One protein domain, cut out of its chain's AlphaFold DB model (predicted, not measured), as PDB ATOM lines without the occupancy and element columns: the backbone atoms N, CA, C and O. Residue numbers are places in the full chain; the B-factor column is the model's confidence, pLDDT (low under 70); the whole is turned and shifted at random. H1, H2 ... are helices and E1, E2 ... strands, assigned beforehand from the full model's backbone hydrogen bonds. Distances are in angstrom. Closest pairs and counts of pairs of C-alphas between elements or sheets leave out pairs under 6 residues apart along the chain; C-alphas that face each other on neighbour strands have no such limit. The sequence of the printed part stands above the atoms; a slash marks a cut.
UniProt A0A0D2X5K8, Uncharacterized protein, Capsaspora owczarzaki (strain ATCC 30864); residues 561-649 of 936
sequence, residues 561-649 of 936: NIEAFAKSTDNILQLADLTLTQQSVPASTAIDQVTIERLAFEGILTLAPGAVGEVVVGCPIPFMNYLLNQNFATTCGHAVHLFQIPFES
ATOM      1  N   ASN A 561     -27.463 -31.694   2.542       60.62
ATOM      2  CA  ASN A 561     -26.145 -31.163   2.190       60.62
ATOM      3  C   ASN A 561     -25.980 -30.972   0.673       60.62
ATOM      4  O   ASN A 561     -25.335 -30.020   0.242       60.62
ATOM      5  N   ILE A 562     -26.596 -31.836  -0.139       68.44
ATOM      6  CA  ILE A 562     -26.561 -31.739  -1.606       68.44
ATOM      7  C   ILE A 562     -27.452 -30.590  -2.087       68.44
ATOM      8  O   ILE A 562     -27.105 -29.898  -3.037       68.44
ATOM      9  N   GLU A 563     -28.571 -30.324  -1.409       70.44
ATOM     10  CA  GLU A 563     -29.437 -29.187  -1.753       70.44
ATOM     11  C   GLU A 563     -28.756 -27.840  -1.523       70.44
ATOM     12  O   GLU A 563     -28.956 -26.908  -2.299       70.44
ATOM     13  N   ALA A 564     -27.959 -27.718  -0.458       73.19
ATOM     14  CA  ALA A 564     -27.148 -26.527  -0.230       73.19
ATOM     15  C   ALA A 564     -26.059 -26.394  -1.305       73.19
ATOM     16  O   ALA A 564     -25.888 -25.314  -1.869       73.19
ATOM     17  N   PHE A 565     -25.394 -27.504  -1.643       79.06
ATOM     18  CA  PHE A 565     -24.396 -27.557  -2.711       79.06
ATOM     19  C   PHE A 565     -24.966 -27.099  -4.064       79.06
ATOM     20  O   PHE A 565     -24.370 -26.249  -4.721       79.06
ATOM     21  N   ALA A 566     -26.147 -27.597  -4.449       75.75
ATOM     22  CA  ALA A 566     -26.805 -27.298  -5.724       75.75
ATOM     23  C   ALA A 566     -27.297 -25.841  -5.861       75.75
ATOM     24  O   ALA A 566     -27.593 -25.384  -6.964       75.75
ATOM     25  N   LYS A 567     -27.374 -25.086  -4.758       78.06
ATOM     26  CA  LYS A 567     -27.764 -23.664  -4.770       78.06
ATOM     27  C   LYS A 567     -26.597 -22.715  -5.048       78.06
ATOM     28  O   LYS A 567     -26.835 -21.539  -5.308       78.06
ATOM     29  N   SER A 568     -25.355 -23.191  -4.961       82.44
ATOM     30  CA  SER A 568     -24.165 -22.377  -5.216       82.44
ATOM     31  C   SER A 568     -23.733 -22.507  -6.675       82.44
ATOM     32  O   SER A 568     -23.289 -23.572  -7.109       82.44
ATOM     33  N   THR A 569     -23.820 -21.407  -7.430       78.88
ATOM     34  CA  THR A 569     -23.324 -21.356  -8.816       78.88
ATOM     35  C   THR A 569     -21.828 -21.683  -8.883       78.88
ATOM     36  O   THR A 569     -21.420 -22.441  -9.757       78.88
ATOM     37  N   ASP A 570     -21.018 -21.193  -7.941       80.00
ATOM     38  CA  ASP A 570     -19.568 -21.435  -7.937       80.00
ATOM     39  C   ASP A 570     -19.232 -22.923  -7.752       80.00
ATOM     40  O   ASP A 570     -18.340 -23.443  -8.422       80.00
ATOM     41  N   ASN A 571     -20.001 -23.637  -6.919       85.88
ATOM     42  CA  ASN A 571     -19.813 -25.073  -6.698       85.88
ATOM     43  C   ASN A 571     -20.119 -25.874  -7.970       85.88
ATOM     44  O   ASN A 571     -19.393 -26.806  -8.320       85.88
ATOM     45  N   ILE A 572     -21.185 -25.494  -8.678       84.25
ATOM     46  CA  ILE A 572     -21.592 -26.140  -9.929       84.25
ATOM     47  C   ILE A 572     -20.574 -25.864 -11.030       84.25
ATOM     48  O   ILE A 572     -20.197 -26.789 -11.743       84.25
ATOM     49  N   LEU A 573     -20.089 -24.623 -11.144       82.56
ATOM     50  CA  LEU A 573     -19.053 -24.267 -12.109       82.56
ATOM     51  C   LEU A 573     -17.755 -25.028 -11.838       82.56
ATOM     52  O   LEU A 573     -17.188 -25.582 -12.772       82.56
ATOM     53  N   GLN A 574     -17.322 -25.133 -10.579       85.75
ATOM     54  CA  GLN A 574     -16.129 -25.906 -10.230       85.75
ATOM     55  C   GLN A 574     -16.300 -27.395 -10.566       85.75
ATOM     56  O   GLN A 574     -15.373 -28.031 -11.067       85.75
ATOM     57  N   LEU A 575     -17.491 -27.956 -10.345       87.81
ATOM     58  CA  LEU A 575     -17.771 -29.342 -10.700       87.81
ATOM     59  C   LEU A 575     -17.817 -29.562 -12.222       87.81
ATOM     60  O   LEU A 575     -17.300 -30.566 -12.725       87.81
ATOM     61  N   ALA A 576     -18.415 -28.628 -12.957       87.44
ATOM     62  CA  ALA A 576     -18.440 -28.651 -14.411       87.44
ATOM     63  C   ALA A 576     -17.022 -28.514 -14.984       87.44
ATOM     64  O   ALA A 576     -16.665 -29.255 -15.898       87.44
ATOM     65  N   ASP A 577     -16.183 -27.658 -14.392       87.25
ATOM     66  CA  ASP A 577     -14.784 -27.487 -14.776       87.25
ATOM     67  C   ASP A 577     -13.991 -28.795 -14.601       87.25
ATOM     68  O   ASP A 577     -13.289 -29.227 -15.518       87.25
ATOM     69  N   LEU A 578     -14.149 -29.491 -13.468       89.00
ATOM     70  CA  LEU A 578     -13.523 -30.803 -13.245       89.00
ATOM     71  C   LEU A 578     -14.008 -31.857 -14.253       89.00
ATOM     72  O   LEU A 578     -13.204 -32.632 -14.772       89.00
ATOM     73  N   THR A 579     -15.304 -31.846 -14.577       88.12
ATOM     74  CA  THR A 579     -15.915 -32.789 -15.530       88.12
ATOM     75  C   THR A 579     -15.436 -32.543 -16.967       88.12
ATOM     76  O   THR A 579     -15.122 -33.489 -17.687       88.12
ATOM     77  N   LEU A 580     -15.340 -31.278 -17.390       86.12
ATOM     78  CA  LEU A 580     -14.942 -30.887 -18.748       86.12
ATOM     79  C   LEU A 580     -13.455 -31.103 -19.026       86.12
ATOM     80  O   LEU A 580     -13.064 -31.384 -20.161       86.12
ATOM     81  N   THR A 581     -12.623 -30.934 -18.001       84.88
ATOM     82  CA  THR A 581     -11.163 -31.047 -18.116       84.88
ATOM     83  C   THR A 581     -10.661 -32.451 -17.855       84.88
ATOM     84  O   THR A 581      -9.565 -32.790 -18.306       84.88
ATOM     85  N   GLN A 582     -11.423 -33.253 -17.102       83.94
ATOM     86  CA  GLN A 582     -10.950 -34.513 -16.536       83.94
ATOM     87  C   GLN A 582      -9.564 -34.339 -15.894       83.94
ATOM     88  O   GLN A 582      -8.638 -35.135 -16.104       83.94
ATOM     89  N   GLN A 583      -9.382 -33.221 -15.184       83.50
ATOM     90  CA  GLN A 583      -8.162 -32.957 -14.445       83.50
ATOM     91  C   GLN A 583      -8.100 -33.897 -13.241       83.50
ATOM     92  O   GLN A 583      -9.075 -34.082 -12.514       83.50
ATOM     93  N   SER A 584      -6.931 -34.502 -13.065       82.81
ATOM     94  CA  SER A 584      -6.633 -35.338 -11.913       82.81
ATOM     95  C   SER A 584      -6.528 -34.457 -10.668       82.81
ATOM     96  O   SER A 584      -5.849 -33.429 -10.698       82.81
ATOM     97  N   VAL A 585      -7.242 -34.828  -9.610       82.94
ATOM     98  CA  VAL A 585      -7.296 -34.095  -8.341       82.94
ATOM     99  C   VAL A 585      -7.299 -35.063  -7.156       82.94
ATOM    100  O   VAL A 585      -7.803 -36.182  -7.274       82.94
ATOM    101  N   PRO A 586      -6.789 -34.671  -5.977       81.12
ATOM    102  CA  PRO A 586      -6.944 -35.476  -4.768       81.12
ATOM    103  C   PRO A 586      -8.427 -35.731  -4.460       81.12
ATOM    104  O   PRO A 586      -9.237 -34.803  -4.509       81.12
ATOM    105  N   ALA A 587      -8.800 -36.949  -4.061       77.12
ATOM    106  CA  ALA A 587     -10.190 -37.267  -3.696       77.12
ATOM    107  C   ALA A 587     -10.719 -36.417  -2.516       77.12
ATOM    108  O   ALA A 587     -11.920 -36.166  -2.401       77.12
ATOM    109  N   SER A 588      -9.811 -35.920  -1.669       77.56
ATOM    110  CA  SER A 588     -10.097 -35.013  -0.552       77.56
ATOM    111  C   SER A 588     -10.322 -33.554  -0.961       77.56
ATOM    112  O   SER A 588     -10.562 -32.722  -0.089       77.56
ATOM    113  N   THR A 589     -10.203 -33.216  -2.248       83.88
ATOM    114  CA  THR A 589     -10.428 -31.851  -2.740       83.88
ATOM    115  C   THR A 589     -11.842 -31.413  -2.381       83.88
ATOM    116  O   THR A 589     -12.814 -32.125  -2.655       83.88
ATOM    117  N   ALA A 590     -11.941 -30.260  -1.725       84.56
ATOM    118  CA  ALA A 590     -13.202 -29.673  -1.306       84.56
ATOM    119  C   ALA A 590     -13.734 -28.732  -2.390       84.56
ATOM    120  O   ALA A 590     -13.004 -27.877  -2.889       84.56
ATOM    121  N   ILE A 591     -15.012 -28.896  -2.713       83.88
ATOM    122  CA  ILE A 591     -15.831 -27.932  -3.437       83.88
ATOM    123  C   ILE A 591     -16.739 -27.319  -2.370       83.88
ATOM    124  O   ILE A 591     -17.728 -27.929  -1.949       83.88
ATOM    125  N   ASP A 592     -16.338 -26.152  -1.863       83.19
ATOM    126  CA  ASP A 592     -16.949 -25.504  -0.695       83.19
ATOM    127  C   ASP A 592     -16.934 -26.423   0.552       83.19
ATOM    128  O   ASP A 592     -15.859 -26.823   1.004       83.19
ATOM    129  N   GLN A 593     -18.090 -26.784   1.120       80.75
ATOM    130  CA  GLN A 593     -18.172 -27.608   2.335       80.75
ATOM    131  C   GLN A 593     -18.176 -29.119   2.058       80.75
ATOM    132  O   GLN A 593     -18.223 -29.916   2.999       80.75
ATOM    133  N   VAL A 594     -18.158 -29.536   0.788       82.69
ATOM    134  CA  VAL A 594     -18.309 -30.941   0.390       82.69
ATOM    135  C   VAL A 594     -17.084 -31.400  -0.394       82.69
ATOM    136  O   VAL A 594     -16.635 -30.735  -1.320       82.69
ATOM    137  N   THR A 595     -16.528 -32.558  -0.045       84.25
ATOM    138  CA  THR A 595     -15.408 -33.144  -0.794       84.25
ATOM    139  C   THR A 595     -15.890 -33.925  -2.013       84.25
ATOM    140  O   THR A 595     -16.997 -34.469  -2.017       84.25
ATOM    141  N   ILE A 596     -15.037 -34.047  -3.036       84.62
ATOM    142  CA  ILE A 596     -15.283 -34.896  -4.219       84.62
ATOM    143  C   ILE A 596     -15.651 -36.321  -3.798       84.62
ATOM    144  O   ILE A 596     -16.618 -36.908  -4.278       84.62
ATOM    145  N   GLU A 597     -14.908 -36.857  -2.840       79.19
ATOM    146  CA  GLU A 597     -15.165 -38.155  -2.240       79.19
ATOM    147  C   GLU A 597     -16.554 -38.271  -1.596       79.19
ATOM    148  O   GLU A 597     -17.221 -39.297  -1.744       79.19
ATOM    149  N   ARG A 598     -17.030 -37.220  -0.916       79.50
ATOM    150  CA  ARG A 598     -18.382 -37.215  -0.355       79.50
ATOM    151  C   ARG A 598     -19.437 -37.215  -1.458       79.50
ATOM    152  O   ARG A 598     -20.420 -37.934  -1.334       79.50
ATOM    153  N   LEU A 599     -19.236 -36.464  -2.536       81.12
ATOM    154  CA  LEU A 599     -20.160 -36.460  -3.674       81.12
ATOM    155  C   LEU A 599     -20.195 -37.827  -4.391       81.12
ATOM    156  O   LEU A 599     -21.263 -38.274  -4.809       81.12
ATOM    157  N   ALA A 600     -19.066 -38.535  -4.477       81.00
ATOM    158  CA  ALA A 600     -19.015 -39.904  -5.001       81.00
ATOM    159  C   ALA A 600     -19.723 -40.921  -4.086       81.00
ATOM    160  O   ALA A 600     -20.442 -41.804  -4.569       81.00
ATOM    161  N   PHE A 601     -19.573 -40.763  -2.765       77.75
ATOM    162  CA  PHE A 601     -20.296 -41.547  -1.759       77.75
ATOM    163  C   PHE A 601     -21.816 -41.395  -1.895       77.75
ATOM    164  O   PHE A 601     -22.546 -42.380  -1.821       77.75
ATOM    165  N   GLU A 602     -22.288 -40.175  -2.148       76.56
ATOM    166  CA  GLU A 602     -23.711 -39.872  -2.352       76.56
ATOM    167  C   GLU A 602     -24.240 -40.322  -3.727       76.56
ATOM    168  O   GLU A 602     -25.422 -40.158  -4.017       76.56
ATOM    169  N   GLY A 603     -23.390 -40.894  -4.585       75.12
ATOM    170  CA  GLY A 603     -23.803 -41.378  -5.901       75.12
ATOM    171  C   GLY A 603     -23.901 -40.295  -6.978       75.12
ATOM    172  O   GLY A 603     -24.540 -40.528  -7.996       75.12
ATOM    173  N   ILE A 604     -23.300 -39.116  -6.764       79.12
ATOM    174  CA  ILE A 604     -23.338 -37.994  -7.721       79.12
ATOM    175  C   ILE A 604     -22.171 -38.068  -8.711       79.12
ATOM    176  O   ILE A 604     -22.336 -37.719  -9.879       79.12
ATOM    177  N   LEU A 605     -20.988 -38.483  -8.243       81.94
ATOM    178  CA  LEU A 605     -19.751 -38.465  -9.028       81.94
ATOM    179  C   LEU A 605     -19.144 -39.846  -9.210       81.94
ATOM    180  O   LEU A 605     -18.968 -40.599  -8.252       81.94
ATOM    181  N   THR A 606     -18.704 -40.125 -10.430       78.44
ATOM    182  CA  THR A 606     -17.828 -41.249 -10.749       78.44
ATOM    183  C   THR A 606     -16.377 -40.841 -10.576       78.44
ATOM    184  O   THR A 606     -15.965 -39.799 -11.078       78.44
ATOM    185  N   LEU A 607     -15.596 -41.679  -9.901       79.12
ATOM    186  CA  LEU A 607     -14.163 -41.476  -9.728       79.12
ATOM    187  C   LEU A 607     -13.414 -42.520 -10.551       79.12
ATOM    188  O   LEU A 607     -13.681 -43.716 -10.419       79.12
ATOM    189  N   ALA A 608     -12.497 -42.056 -11.393       78.06
ATOM    190  CA  ALA A 608     -11.540 -42.889 -12.105       78.06
ATOM    191  C   ALA A 608     -10.122 -42.628 -11.564       78.06
ATOM    192  O   ALA A 608      -9.843 -41.506 -11.143       78.06
ATOM    193  N   PRO A 609      -9.213 -43.617 -11.554       73.69
ATOM    194  CA  PRO A 609      -7.810 -43.402 -11.212       73.69
ATOM    195  C   PRO A 609      -7.170 -42.343 -12.123       73.69
ATOM    196  O   PRO A 609      -7.309 -42.403 -13.344       73.69
ATOM    197  N   GLY A 610      -6.487 -41.368 -11.522       75.19
ATOM    198  CA  GLY A 610      -5.742 -40.320 -12.218       75.19
ATOM    199  C   GLY A 610      -4.228 -40.509 -12.094       75.19
ATOM    200  O   GLY A 610      -3.695 -41.601 -12.294       75.19
ATOM    201  N   ALA A 611      -3.513 -39.431 -11.765       71.69
ATOM    202  CA  ALA A 611      -2.120 -39.517 -11.329       71.69
ATOM    203  C   ALA A 611      -2.006 -40.242  -9.970       71.69
ATOM    204  O   ALA A 611      -3.004 -40.546  -9.320       71.69
ATOM    205  N   VAL A 612      -0.781 -40.552  -9.533       68.12
ATOM    206  CA  VAL A 612      -0.542 -41.315  -8.293       68.12
ATOM    207  C   VAL A 612      -1.230 -40.642  -7.096       68.12
ATOM    208  O   VAL A 612      -0.861 -39.536  -6.714       68.12
ATOM    209  N   GLY A 613      -2.201 -41.333  -6.490       66.81
ATOM    210  CA  GLY A 613      -2.961 -40.838  -5.332       66.81
ATOM    211  C   GLY A 613      -4.091 -39.853  -5.663       66.81
ATOM    212  O   GLY A 613      -4.711 -39.312  -4.749       66.81
ATOM    213  N   GLU A 614      -4.379 -39.631  -6.942       78.62
ATOM    214  CA  GLU A 614      -5.402 -38.706  -7.424       78.62
ATOM    215  C   GLU A 614      -6.486 -39.421  -8.242       78.62
ATOM    216  O   GLU A 614      -6.336 -40.568  -8.677       78.62
ATOM    217  N   VAL A 615      -7.601 -38.725  -8.450       78.56
ATOM    218  CA  VAL A 615      -8.767 -39.206  -9.185       78.56
ATOM    219  C   VAL A 615      -9.190 -38.209 -10.256       78.56
ATOM    220  O   VAL A 615      -9.089 -36.996 -10.085       78.56
ATOM    221  N   VAL A 616      -9.703 -38.734 -11.359       83.75
ATOM    222  CA  VAL A 616     -10.442 -37.981 -12.366       83.75
ATOM    223  C   VAL A 616     -11.924 -38.064 -12.026       83.75
ATOM    224  O   VAL A 616     -12.456 -39.146 -11.762       83.75
ATOM    225  N   VAL A 617     -12.589 -36.912 -12.031       83.62
ATOM    226  CA  VAL A 617     -14.021 -36.804 -11.748       83.62
ATOM    227  C   VAL A 617     -14.823 -36.902 -13.040       83.62
ATOM    228  O   VAL A 617     -14.578 -36.170 -13.994       83.62
ATOM    229  N   GLY A 618     -15.821 -37.778 -13.033       83.25
ATOM    230  CA  GLY A 618     -16.933 -37.772 -13.977       83.25
ATOM    231  C   GLY A 618     -18.255 -37.539 -13.248       83.25
ATOM    232  O   GLY A 618     -18.380 -37.816 -12.054       83.25
ATOM    233  N   CYS A 619     -19.250 -37.037 -13.969       84.62
ATOM    234  CA  CYS A 619     -20.603 -36.842 -13.464       84.62
ATOM    235  C   CYS A 619     -21.595 -37.358 -14.514       84.62
ATOM    236  O   CYS A 619     -21.489 -36.936 -15.671       84.62
ATOM    237  N   PRO A 620     -22.544 -38.246 -14.152       85.31
ATOM    238  CA  PRO A 620     -23.661 -38.587 -15.021       85.31
ATOM    239  C   PRO A 620     -24.342 -37.323 -15.547       85.31
ATOM    240  O   PRO A 620     -24.660 -36.397 -14.796       85.31
ATOM    241  N   ILE A 621     -24.585 -37.284 -16.848       86.62
ATOM    242  CA  ILE A 621     -25.079 -36.093 -17.539       86.62
ATOM    243  C   ILE A 621     -26.453 -35.648 -17.015       86.62
ATOM    244  O   ILE A 621     -26.624 -34.438 -16.850       86.62
ATOM    245  N   PRO A 622     -27.405 -36.545 -16.654       84.00
ATOM    246  CA  PRO A 622     -28.651 -36.134 -15.997       84.00
ATOM    247  C   PRO A 622     -28.436 -35.259 -14.763       84.00
ATOM    248  O   PRO A 622     -29.179 -34.299 -14.554       84.00
ATOM    249  N   PHE A 623     -27.392 -35.535 -13.979       83.94
ATOM    250  CA  PHE A 623     -27.061 -34.754 -12.791       83.94
ATOM    251  C   PHE A 623     -26.456 -33.411 -13.134       83.94
ATOM    252  O   PHE A 623     -26.923 -32.394 -12.623       83.94
ATOM    253  N   MET A 624     -25.470 -33.383 -14.028       86.75
ATOM    254  CA  MET A 624     -24.860 -32.121 -14.435       86.75
ATOM    255  C   MET A 624     -25.890 -31.190 -15.088       86.75
ATOM    256  O   MET A 624     -25.983 -30.018 -14.730       86.75
ATOM    257  N   ASN A 625     -26.733 -31.722 -15.976       85.38
ATOM    258  CA  ASN A 625     -27.799 -30.965 -16.627       85.38
ATOM    259  C   ASN A 625     -28.800 -30.396 -15.613       85.38
ATOM    260  O   ASN A 625     -29.197 -29.236 -15.701       85.38
ATOM    261  N   TYR A 626     -29.201 -31.193 -14.620       83.31
ATOM    262  CA  TYR A 626     -30.082 -30.734 -13.548       83.31
ATOM    263  C   TYR A 626     -29.463 -29.583 -12.742       83.31
ATOM    264  O   TYR A 626     -30.112 -28.552 -12.557       83.31
ATOM    265  N   LEU A 627     -28.206 -29.731 -12.312       83.62
ATOM    266  CA  LEU A 627     -27.489 -28.715 -11.534       83.62
ATOM    267  C   LEU A 627     -27.368 -27.389 -12.299       83.62
ATOM    268  O   LEU A 627     -27.653 -26.324 -11.745       83.62
ATOM    269  N   LEU A 628     -27.011 -27.452 -13.585       83.81
ATOM    270  CA  LEU A 628     -26.894 -26.273 -14.443       83.81
ATOM    271  C   LEU A 628     -28.255 -25.606 -14.694       83.81
ATOM    272  O   LEU A 628     -28.358 -24.384 -14.615       83.81
ATOM    273  N   ASN A 629     -29.320 -26.383 -14.924       81.56
ATOM    274  CA  ASN A 629     -30.663 -25.834 -15.149       81.56
ATOM    275  C   ASN A 629     -31.252 -25.145 -13.911       81.56
ATOM    276  O   ASN A 629     -31.941 -24.136 -14.053       81.56
ATOM    277  N   GLN A 630     -30.954 -25.615 -12.694       78.75
ATOM    278  CA  GLN A 630     -31.352 -24.888 -11.478       78.75
ATOM    279  C   GLN A 630     -30.739 -23.485 -11.395       78.75
ATOM    280  O   GLN A 630     -31.314 -22.587 -10.782       78.75
ATOM    281  N   ASN A 631     -29.589 -23.293 -12.039       74.19
ATOM    282  CA  ASN A 631     -28.831 -22.052 -12.048       74.19
ATOM    283  C   ASN A 631     -28.800 -21.439 -13.459       74.19
ATOM    284  O   ASN A 631     -27.857 -20.742 -13.830       74.19
ATOM    285  N   PHE A 632     -29.843 -21.670 -14.266       73.25
ATOM    286  CA  PHE A 632     -29.887 -21.219 -15.659       73.25
ATOM    287  C   PHE A 632     -29.723 -19.697 -15.800       73.25
ATOM    288  O   PHE A 632     -29.093 -19.221 -16.733       73.25
ATOM    289  N   ALA A 633     -30.213 -18.909 -14.835       67.62
ATOM    290  CA  ALA A 633     -30.053 -17.451 -14.846       67.62
ATOM    291  C   ALA A 633     -28.582 -16.982 -14.788       67.62
ATOM    292  O   ALA A 633     -28.281 -15.848 -15.160       67.62
ATOM    293  N   THR A 634     -27.673 -17.831 -14.305       64.19
ATOM    294  CA  THR A 634     -26.234 -17.555 -14.204       64.19
ATOM    295  C   THR A 634     -25.396 -18.386 -15.175       64.19
ATOM    296  O   THR A 634     -24.200 -18.120 -15.286       64.19
ATOM    297  N   THR A 635     -26.018 -19.323 -15.902       65.12
ATOM    298  CA  THR A 635     -25.362 -20.288 -16.792       65.12
ATOM    299  C   THR A 635     -25.771 -20.054 -18.257       65.12
ATOM    300  O   THR A 635     -26.943 -19.887 -18.571       65.12
ATOM    301  N   CYS A 636     -24.821 -20.040 -19.189       69.12
ATOM    302  CA  CYS A 636     -25.063 -19.780 -20.603       69.12
ATOM    303  C   CYS A 636     -25.829 -20.948 -21.233       69.12
ATOM    304  O   CYS A 636     -25.440 -22.103 -21.059       69.12
ATOM    305  N   GLY A 637     -26.848 -20.650 -22.047       69.56
ATOM    306  CA  GLY A 637     -27.586 -21.669 -22.800       69.56
ATOM    307  C   GLY A 637     -26.683 -22.579 -23.648       69.56
ATOM    308  O   GLY A 637     -26.923 -23.781 -23.703       69.56
ATOM    309  N   HIS A 638     -25.590 -22.049 -24.215       70.56
ATOM    310  CA  HIS A 638     -24.606 -22.850 -24.957       70.56
ATOM    311  C   HIS A 638     -23.861 -23.857 -24.065       70.56
ATOM    312  O   HIS A 638     -23.617 -24.985 -24.487       70.56
ATOM    313  N   ALA A 639     -23.534 -23.490 -22.821       73.19
ATOM    314  CA  ALA A 639     -22.884 -24.399 -21.878       73.19
ATOM    315  C   ALA A 639     -23.837 -25.510 -21.416       73.19
ATOM    316  O   ALA A 639     -23.437 -26.669 -21.322       73.19
ATOM    317  N   VAL A 640     -25.113 -25.180 -21.194       79.31
ATOM    318  CA  VAL A 640     -26.159 -26.165 -20.867       79.31
ATOM    319  C   VAL A 640     -26.362 -27.158 -22.017       79.31
ATOM    320  O   VAL A 640     -26.513 -28.353 -21.769       79.31
ATOM    321  N   HIS A 641     -26.283 -26.701 -23.272       79.00
ATOM    322  CA  HIS A 641     -26.435 -27.548 -24.459       79.00
ATOM    323  C   HIS A 641     -25.403 -28.691 -24.533       79.00
ATOM    324  O   HIS A 641     -25.718 -29.765 -25.043       79.00
ATOM    325  N   LEU A 642     -24.199 -28.534 -23.961       80.19
ATOM    326  CA  LEU A 642     -23.221 -29.632 -23.882       80.19
ATOM    327  C   LEU A 642     -23.697 -30.807 -23.011       80.19
ATOM    328  O   LEU A 642     -23.318 -31.955 -23.255       80.19
ATOM    329  N   PHE A 643     -24.551 -30.532 -22.023       83.00
ATOM    330  CA  PHE A 643     -25.082 -31.510 -21.073       83.00
ATOM    331  C   PHE A 643     -26.549 -31.870 -21.350       83.00
ATOM    332  O   PHE A 643     -27.200 -32.487 -20.512       83.00
ATOM    333  N   GLN A 644     -27.094 -31.516 -22.517       81.19
ATOM    334  CA  GLN A 644     -28.471 -31.868 -22.865       81.19
ATOM    335  C   GLN A 644     -28.673 -33.379 -23.047       81.19
ATOM    336  O   GLN A 644     -27.721 -34.124 -23.310       81.19
ATOM    337  N   ILE A 645     -29.933 -33.806 -22.909       76.25
ATOM    338  CA  ILE A 645     -30.350 -35.210 -22.914       76.25
ATOM    339  C   ILE A 645     -31.663 -35.368 -23.700       76.25
ATOM    340  O   ILE A 645     -32.640 -34.700 -23.349       76.25
ATOM    341  N   PRO A 646     -31.729 -36.291 -24.676       71.19
ATOM    342  CA  PRO A 646     -30.589 -36.981 -25.289       71.19
ATOM    343  C   PRO A 646     -29.671 -35.983 -26.012       71.19
ATOM    344  O   PRO A 646     -30.115 -34.918 -26.438       71.19
ATOM    345  N   PHE A 647     -28.394 -36.315 -26.174       74.19
ATOM    346  CA  PHE A 647     -27.507 -35.528 -27.028       74.19
ATOM    347  C   PHE A 647     -27.791 -35.858 -28.505       74.19
ATOM    348  O   PHE A 647     -27.496 -36.958 -28.962       74.19
ATOM    349  N   GLU A 648     -28.452 -34.950 -29.233       65.06
ATOM    350  CA  GLU A 648     -29.126 -35.296 -30.502       65.06
ATOM    351  C   GLU A 648     -28.255 -35.232 -31.757       65.06
ATOM    352  O   GLU A 648     -28.552 -35.928 -32.727       65.06
ATOM    353  N   SER A 649     -27.199 -34.414 -31.780       59.84
ATOM    354  CA  SER A 649     -26.324 -34.337 -32.951       59.84
ATOM    355  C   SER A 649     -24.922 -33.830 -32.620       59.84
ATOM    356  O   SER A 649     -24.759 -32.891 -31.844       59.84
TER     357      SER A 649
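What this domain is: This is residues 561 to 649 of the 936 residues of an uncharacterized protein of Capsaspora owczarzaki (strain ATCC 30864) (UniProt A0A0D2X5K8). The longest helix, H2, stands in the middle of the domain, with the small strand hairpin E1 and E2 and the short helix H3 on one side of it and the helices H4 and H5 on the other. H1 makes a corner with H2 at the start of the printed part, and residues 582 to 595 form a long loop from H2 to H3 that pairs briefly with E2 on its way. The printed part has 89 residues, with five named helices and two named strands in the order H1, H2, H3, E1, E2, H4, H5; the one sheet, of order E1 - E2, is antiparallel, and the class is mostly helix. The whole is compact, with a radius of gyration of the C-alphas of 12.8 A and spans of 36 by 31 by 19 A.

How they stand to each other: The sheet is a hairpin of E1, residues 606 to 609, and E2, residues 615 to 618, antiparallel at 148 degrees. N 608 and O 616 are 2.9 A apart and N 618 and O 606 2.8 A, both within hydrogen-bond range. Residues 584 to 585 pair with residues 615 to 616 of E2, antiparallel. The closest C-alphas of H3, residues 596 to 601, and E1 are those of Ala 600 and Thr 606, 6.0 A apart. The closest C-alphas of H2, residues 569 to 581, and E2 are those of Thr 579 and Gly 618, 5.3 A apart. H2, with residues 572 to 576 alone, only just touches H4, residues 621 to 630, with 3 pairs of C-alphas within 8 A; the closest are those of Ile 572 and Leu 627, 6.6 A apart. H2 and H4 run opposite ways at a shallow tilt of 29 degrees. H4 and H5, residues 637 to 642, form a helical hairpin and only just touch, with 3 pairs within 8 A; the closest C-alphas are those of Leu 628 and Val 640, 6.5 A apart. Their tilt is shallow, 12 degrees, opposite ways. H1, residues 561 to 566, and H2 only just touch, and only at the corner, with 3 pairs within 8 A, made by residues 571 to 572 of H2 alone; the C-alphas of Phe 565 and Asn 571 are the closest, 6.6 A apart. Among the pairs that are apart are H2 and H5, and H3 and H4. In H1, H2, H3 and H4 every O i to N i+4 pair is within hydrogen-bond range; in H5, 1 of 2 is.

Where its parts are: H1 begins at C-alpha 561, (-26.145, -31.163, 2.190). H2 measures 18.1 A from its first to its last C-alpha, H4 14.2 A and E1 10.3 A. H2 begins at C-alpha 569, (-23.324, -21.356, -8.816), and H5 ends at C-alpha 642, (-23.221, -29.632, -23.882).

The domain as a whole: The C-alphas of Val 612 and Ala 633, the two farthest apart, are 38.5 A apart. The printed part has no cut, and the link from H2 to H3 is long, with 14 residues. The mean pLDDT of the printed part is 79.0; residues 561 to 562, 612 to 613, 633 to 637 and 648 to 649 are under 70.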